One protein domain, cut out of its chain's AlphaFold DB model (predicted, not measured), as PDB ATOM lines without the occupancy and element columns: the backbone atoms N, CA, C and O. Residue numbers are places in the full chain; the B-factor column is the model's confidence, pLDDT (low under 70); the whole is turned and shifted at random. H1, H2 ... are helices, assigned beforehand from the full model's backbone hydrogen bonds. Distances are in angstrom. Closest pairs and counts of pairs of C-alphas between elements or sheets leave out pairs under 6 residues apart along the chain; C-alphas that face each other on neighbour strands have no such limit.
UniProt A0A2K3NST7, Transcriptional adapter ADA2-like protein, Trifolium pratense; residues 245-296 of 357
ATOM      1  N   ASP A 245     177.703 152.240 130.057       93.31
ATOM      2  CA  ASP A 245     176.438 152.459 130.757       93.31
ATOM      3  C   ASP A 245     175.308 152.907 129.802       93.31
ATOM      4  O   ASP A 245     174.218 153.266 130.250       93.31
ATOM      5  N   ALA A 246     175.528 152.875 128.479       92.38
ATOM      6  CA  ALA A 246     174.517 153.221 127.469       92.38
ATOM      7  C   ALA A 246     173.227 152.395 127.615       92.38
ATOM      8  O   ALA A 246     172.119 152.908 127.440       92.38
ATOM      9  N   GLU A 247     173.378 151.120 127.966       92.06
ATOM     10  CA  GLU A 247     172.319 150.154 128.229       92.06
ATOM     11  C   GLU A 247     171.449 150.541 129.440       92.06
ATOM     12  O   GLU A 247     170.274 150.176 129.477       92.06
ATOM     13  N   GLN A 248     171.959 151.332 130.396       93.00
ATOM     14  CA  GLN A 248     171.199 151.756 131.582       93.00
ATOM     15  C   GLN A 248     169.980 152.616 131.213       93.00
ATOM     16  O   GLN A 248     168.943 152.527 131.865       93.00
ATOM     17  N   VAL A 249     170.064 153.391 130.124       88.31
ATOM     18  CA  VAL A 249     168.948 154.204 129.598       88.31
ATOM     19  C   VAL A 249     167.837 153.327 128.989       88.31
ATOM     20  O   VAL A 249     166.699 153.772 128.845       88.31
ATOM     21  N   LEU A 250     168.144 152.069 128.654       92.88
ATOM     22  CA  LEU A 250     167.184 151.082 128.153       92.88
ATOM     23  C   LEU A 250     166.712 150.085 129.221       92.88
ATOM     24  O   LEU A 250     165.720 149.398 128.989       92.88
ATOM     25  N   ALA A 251     167.375 150.001 130.378       93.75
ATOM     26  CA  ALA A 251     167.091 148.999 131.410       93.75
ATOM     27  C   ALA A 251     165.649 149.056 131.955       93.75
ATOM     28  O   ALA A 251     165.084 148.026 132.314       93.75
ATOM     29  N   GLU A 252     165.046 150.248 131.972       90.88
ATOM     30  CA  GLU A 252     163.659 150.492 132.402       90.88
ATOM     31  C   GLU A 252     162.693 150.714 131.214       90.88
ATOM     32  O   GLU A 252     161.517 151.029 131.401       90.88
ATOM     33  N   MET A 253     163.161 150.560 129.966       95.25
ATOM     34  CA  MET A 253     162.376 150.869 128.768       95.25
ATOM     35  C   MET A 253     161.482 149.703 128.327       95.25
ATOM     36  O   MET A 253     161.866 148.856 127.521       95.25
ATOM     37  N   GLU A 254     160.235 149.718 128.790       95.44
ATOM     38  CA  GLU A 254     159.162 148.834 128.320       95.44
ATOM     39  C   GLU A 254     158.185 149.548 127.364       95.44
ATOM     40  O   GLU A 254     157.807 150.704 127.575       95.44
ATOM     41  N   PHE A 255     157.737 148.850 126.316       96.88
ATOM     42  CA  PHE A 255     156.618 149.266 125.459       96.88
ATOM     43  C   PHE A 255     155.319 148.627 125.963       96.88
ATOM     44  O   PHE A 255     155.303 147.440 126.287       96.88
ATOM     45  N   LYS A 256     154.232 149.401 126.009       96.88
ATOM     46  CA  LYS A 256     152.915 148.959 126.493       96.88
ATOM     47  C   LYS A 256     151.851 149.178 125.428       96.88
ATOM     48  O   LYS A 256     151.843 150.202 124.750       96.88
ATOM     49  N   ASP A 257     150.878 148.273 125.369       95.06
ATOM     50  CA  ASP A 257     149.691 148.430 124.513       95.06
ATOM     51  C   ASP A 257     148.876 149.692 124.868       95.06
ATOM     52  O   ASP A 257     148.138 150.221 124.041       95.06
ATOM     53  N   THR A 258     149.032 150.195 126.099       97.06
ATOM     54  CA  THR A 258     148.420 151.433 126.602       97.06
ATOM     55  C   THR A 258     149.235 152.699 126.331       97.06
ATOM     56  O   THR A 258     148.759 153.775 126.683       97.06
ATOM     57  N   ASP A 259     150.448 152.605 125.769       96.94
ATOM     58  CA  ASP A 259     151.272 153.786 125.470       96.94
ATOM     59  C   ASP A 259     150.527 154.735 124.512       96.94
ATOM     60  O   ASP A 259     149.861 154.306 123.559       96.94
ATOM     61  N   THR A 260     150.696 156.040 124.706       97.88
ATOM     62  CA  THR A 260     150.359 157.041 123.689       97.88
ATOM     63  C   THR A 260     151.360 156.999 122.531       97.88
ATOM     64  O   THR A 260     152.477 156.489 122.651       97.88
ATOM     65  N   GLU A 261     150.989 157.572 121.385       97.38
ATOM     66  CA  GLU A 261     151.890 157.611 120.225       97.38
ATOM     67  C   GLU A 261     153.140 158.471 120.479       97.38
ATOM     68  O   GLU A 261     154.223 158.150 119.998       97.38
ATOM     69  N   ALA A 262     153.020 159.512 121.312       97.06
ATOM     70  CA  ALA A 262     154.150 160.336 121.735       97.06
ATOM     71  C   ALA A 262     155.136 159.562 122.630       97.06
ATOM     72  O   ALA A 262     156.350 159.705 122.479       97.06
ATOM     73  N   GLU A 263     154.640 158.702 123.526       97.19
ATOM     74  CA  GLU A 263     155.488 157.819 124.339       97.19
ATOM     75  C   GLU A 263     156.180 156.760 123.474       97.19
ATOM     76  O   GLU A 263     157.383 156.545 123.634       97.19
ATOM     77  N   ARG A 264     155.469 156.152 122.509       97.56
ATOM     78  CA  ARG A 264     156.076 155.229 121.532       97.56
ATOM     79  C   ARG A 264     157.189 155.899 120.731       97.56
ATOM     80  O   ARG A 264     158.297 155.367 120.692       97.56
ATOM     81  N   GLU A 265     156.936 157.067 120.145       97.81
ATOM     82  CA  GLU A 265     157.940 157.772 119.341       97.81
ATOM     83  C   GLU A 265     159.129 158.261 120.187       97.81
ATOM     84  O   GLU A 265     160.274 158.203 119.736       97.81
ATOM     85  N   THR A 266     158.905 158.634 121.451       96.00
ATOM     86  CA  THR A 266     159.994 158.957 122.391       96.00
ATOM     87  C   THR A 266     160.880 157.737 122.661       96.00
ATOM     88  O   THR A 266     162.106 157.833 122.565       96.00
ATOM     89  N   LYS A 267     160.289 156.564 122.929       97.62
ATOM     90  CA  LYS A 267     161.035 155.305 123.126       97.62
ATOM     91  C   LYS A 267     161.793 154.896 121.853       97.62
ATOM     92  O   LYS A 267     162.965 154.527 121.925       97.62
ATOM     93  N   LEU A 268     161.181 155.051 120.675       97.50
ATOM     94  CA  LEU A 268     161.852 154.843 119.384       97.50
ATOM     95  C   LEU A 268     163.027 155.816 119.177       97.50
ATOM     96  O   LEU A 268     164.085 155.391 118.715       97.50
ATOM     97  N   GLN A 269     162.901 157.088 119.562       97.44
ATOM     98  CA  GLN A 269     164.005 158.051 119.494       97.44
ATOM     99  C   GLN A 269     165.177 157.664 120.406       97.44
ATOM    100  O   GLN A 269     166.329 157.763 119.980       97.44
ATOM    101  N   VAL A 270     164.911 157.171 121.619       97.00
ATOM    102  CA  VAL A 270     165.964 156.666 122.520       97.00
ATOM    103  C   VAL A 270     166.663 155.442 121.918       97.00
ATOM    104  O   VAL A 270     167.893 155.399 121.902       97.00
ATOM    105  N   LEU A 271     165.926 154.500 121.317       96.94
ATOM    106  CA  LEU A 271     166.521 153.368 120.592       96.94
ATOM    107  C   LEU A 271     167.390 153.818 119.401       96.94
ATOM    108  O   LEU A 271     168.473 153.271 119.189       96.94
ATOM    109  N   ARG A 272     166.978 154.858 118.659       97.12
ATOM    110  CA  ARG A 272     167.786 155.459 117.574       97.12
ATOM    111  C   ARG A 272     169.065 156.129 118.098       97.12
ATOM    112  O   ARG A 272     170.091 156.086 117.420       97.12
ATOM    113  N   ILE A 273     169.041 156.709 119.301       96.56
ATOM    114  CA  ILE A 273     170.231 157.265 119.975       96.56
ATOM    115  C   ILE A 273     171.165 156.142 120.454       96.56
ATOM    116  O   ILE A 273     172.374 156.214 120.226       96.56
ATOM    117  N   TYR A 274     170.622 155.082 121.054       96.56
ATOM    118  CA  TYR A 274     171.390 153.909 121.482       96.56
ATOM    119  C   TYR A 274     172.070 153.189 120.306       96.56
ATOM    120  O   TYR A 274     173.242 152.829 120.407       96.56
ATOM    121  N   GLY A 275     171.400 153.071 119.153       96.06
ATOM    122  CA  GLY A 275     172.012 152.546 117.926       96.06
ATOM    123  C   GLY A 275     173.301 153.287 117.542       96.06
ATOM    124  O   GLY A 275     174.332 152.656 117.323       96.06
ATOM    125  N   LYS A 276     173.285 154.630 117.585       96.50
ATOM    126  CA  LYS A 276     174.484 155.455 117.335       96.50
ATOM    127  C   LYS A 276     175.598 155.218 118.363       96.50
ATOM    128  O   LYS A 276     176.763 155.169 117.980       96.50
ATOM    129  N   ARG A 277     175.258 155.040 119.648       96.38
ATOM    130  CA  ARG A 277     176.231 154.700 120.707       96.38
ATOM    131  C   ARG A 277     176.889 153.340 120.445       96.38
ATOM    132  O   ARG A 277     178.112 153.235 120.513       96.38
ATOM    133  N   LEU A 278     176.107 152.326 120.060       94.75
ATOM    134  CA  LEU A 278     176.632 151.012 119.669       94.75
ATOM    135  C   LEU A 278     177.541 151.080 118.436       94.75
ATOM    136  O   LEU A 278     178.557 150.387 118.397       94.75
ATOM    137  N   ASP A 279     177.198 151.879 117.427       96.44
ATOM    138  CA  ASP A 279     178.023 152.013 116.223       96.44
ATOM    139  C   ASP A 279     179.347 152.739 116.509       96.44
ATOM    140  O   ASP A 279     180.397 152.277 116.059       96.44
ATOM    141  N   GLU A 280     179.345 153.773 117.355       96.12
ATOM    142  CA  GLU A 280     180.579 154.420 117.828       96.12
ATOM    143  C   GLU A 280     181.434 153.471 118.695       96.12
ATOM    144  O   GLU A 280     182.660 153.423 118.551       96.12
ATOM    145  N   ARG A 281     180.805 152.651 119.553       95.38
ATOM    146  CA  ARG A 281     181.485 151.607 120.343       95.38
ATOM    147  C   ARG A 281     182.179 150.587 119.429       95.38
ATOM    148  O   ARG A 281     183.362 150.301 119.625       95.38
ATOM    149  N   LYS A 282     181.492 150.094 118.386       94.81
ATOM    150  CA  LYS A 282     182.073 149.218 117.344       94.81
ATOM    151  C   LYS A 282     183.216 149.910 116.596       94.81
ATOM    152  O   LYS A 282     184.257 149.290 116.380       94.81
ATOM    153  N   TYR A 283     183.042 151.177 116.219       94.62
ATOM    154  CA  TYR A 283     184.039 151.959 115.487       94.62
ATOM    155  C   TYR A 283     185.336 152.119 116.291       94.62
ATOM    156  O   TYR A 283     186.405 151.750 115.798       94.62
ATOM    157  N   ARG A 284     185.258 152.558 117.555       93.94
ATOM    158  CA  ARG A 284     186.436 152.676 118.436       93.94
ATOM    159  C   ARG A 284     187.118 151.333 118.673       93.94
ATOM    160  O   ARG A 284     188.341 151.246 118.575       93.94
ATOM    161  N   LYS A 285     186.333 150.275 118.903       94.00
ATOM    162  CA  LYS A 285     186.824 148.897 119.037       94.00
ATOM    163  C   LYS A 285     187.591 148.443 117.790       94.00
ATOM    164  O   LYS A 285     188.699 147.934 117.927       94.00
ATOM    165  N   LYS A 286     187.072 148.699 116.580       93.81
ATOM    166  CA  LYS A 286     187.789 148.427 115.320       93.81
ATOM    167  C   LYS A 286     189.078 149.248 115.221       93.81
ATOM    168  O   LYS A 286     190.130 148.669 114.977       93.81
ATOM    169  N   PHE A 287     189.009 150.563 115.435       93.88
ATOM    170  CA  PHE A 287     190.143 151.485 115.286       93.88
ATOM    171  C   PHE A 287     191.336 151.101 116.179       93.88
ATOM    172  O   PHE A 287     192.468 151.023 115.703       93.88
ATOM    173  N   ILE A 288     191.083 150.781 117.453       92.12
ATOM    174  CA  ILE A 288     192.122 150.366 118.412       92.12
ATOM    175  C   ILE A 288     192.848 149.087 117.957       92.12
ATOM    176  O   ILE A 288     194.062 148.970 118.133       92.12
ATOM    177  N   LEU A 289     192.115 148.141 117.359       90.25
ATOM    178  CA  LEU A 289     192.655 146.864 116.885       90.25
ATOM    179  C   LEU A 289     193.373 146.999 115.537       90.25
ATOM    180  O   LEU A 289     194.486 146.504 115.388       90.25
ATOM    181  N   GLU A 290     192.773 147.715 114.585       91.31
ATOM    182  CA  GLU A 290     193.335 148.012 113.262       91.31
ATOM    183  C   GLU A 290     194.715 148.682 113.383       91.31
ATOM    184  O   GLU A 290     195.680 148.265 112.735       91.31
ATOM    185  N   ARG A 291     194.833 149.668 114.281       90.19
ATOM    186  CA  ARG A 291     196.068 150.428 114.539       90.19
ATOM    187  C   ARG A 291     196.987 149.793 115.591       90.19
ATOM    188  O   ARG A 291     197.875 150.468 116.093       90.19
ATOM    189  N   ASN A 292     196.799 148.512 115.929       88.25
ATOM    190  CA  ASN A 292     197.653 147.737 116.846       88.25
ATOM    191  C   ASN A 292     197.841 148.324 118.271       88.25
ATOM    192  O   ASN A 292     198.677 147.818 119.018       88.25
ATOM    193  N   LEU A 293     197.064 149.329 118.704       88.25
ATOM    194  CA  LEU A 293     197.382 150.202 119.860       88.25
ATOM    195  C   LEU A 293     197.498 149.482 121.216       88.25
ATOM    196  O   LEU A 293     197.988 150.043 122.191       88.25
ATOM    197  N   LEU A 294     197.066 148.224 121.281       85.56
ATOM    198  CA  LEU A 294     197.181 147.353 122.446       85.56
ATOM    199  C   LEU A 294     198.569 146.717 122.610       85.56
ATOM    200  O   LEU A 294     198.786 145.976 123.567       85.56
ATOM    201  N   SER A 295     199.500 146.882 121.668       78.88
ATOM    202  CA  SER A 295     200.830 146.256 121.708       78.88
ATOM    203  C   SER A 295     201.887 147.158 121.060       78.88
ATOM    204  O   SER A 295     201.588 147.770 120.043       78.88
ATOM    205  N   PRO A 296     203.124 147.237 121.598       76.12
ATOM    206  CA  PRO A 296     204.186 148.040 120.989       76.12
ATOM    207  C   PRO A 296     204.484 147.582 119.561       76.12
ATOM    208  O   PRO A 296     204.705 146.382 119.322       76.12
TER     209      PRO A 296
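AT A GLANCE: This is residues 245 to 296 of the 357 residues of the protein "Transcriptional adapter ADA2-like protein" of Trifolium pratense (UniProt A0A2K3NST7). One long helix, H2, makes most of the length of a rod, with the tail of residues 291 to 296 running on beyond its end, and the stretch before H2 folds back along part of it, with the very short helix H1 over the helix's middle. Residues 279 to 296, of which 279 to 290 belong to H2, stick out free. The printed part has 52 residues with two named helices, H1 then H2, and no named strand; the class is all helix. It is extended, with a radius of gyration of the C-alphas of 16.4 A and spans of 56 by 15 by 11 A.

IN THESE COORDINATES: H2, residues 261 to 290, runs 43.1 A from C-alpha 261 at (151.890, 157.611, 120.225) to C-alpha 290 at (193.335, 148.012, 113.262). H1, residues 246 to 249, begins at C-alpha 246 at (174.517, 153.221, 127.469).

HOW THE PARTS SIT: H2 only just touches H1, with 3 pairs of C-alphas within 8 A, and with residues 274 to 277 alone. The closest C-alphas are those of Ala 246 and Tyr 274, 6.8 A apart. In H2, 25 of 26 O i to N i+4 pairs are within hydrogen-bond range; H1 is too short for such a pair.

THE WHOLE: The C-alphas farthest apart, of Thr 258 and Pro 296, are 56.2 A apart. The link from H1 to H2 is long, with 11 residues, and residues 257 to 262 stand free. The printed part has no cut, and no printed residue is under 70 in pLDDT.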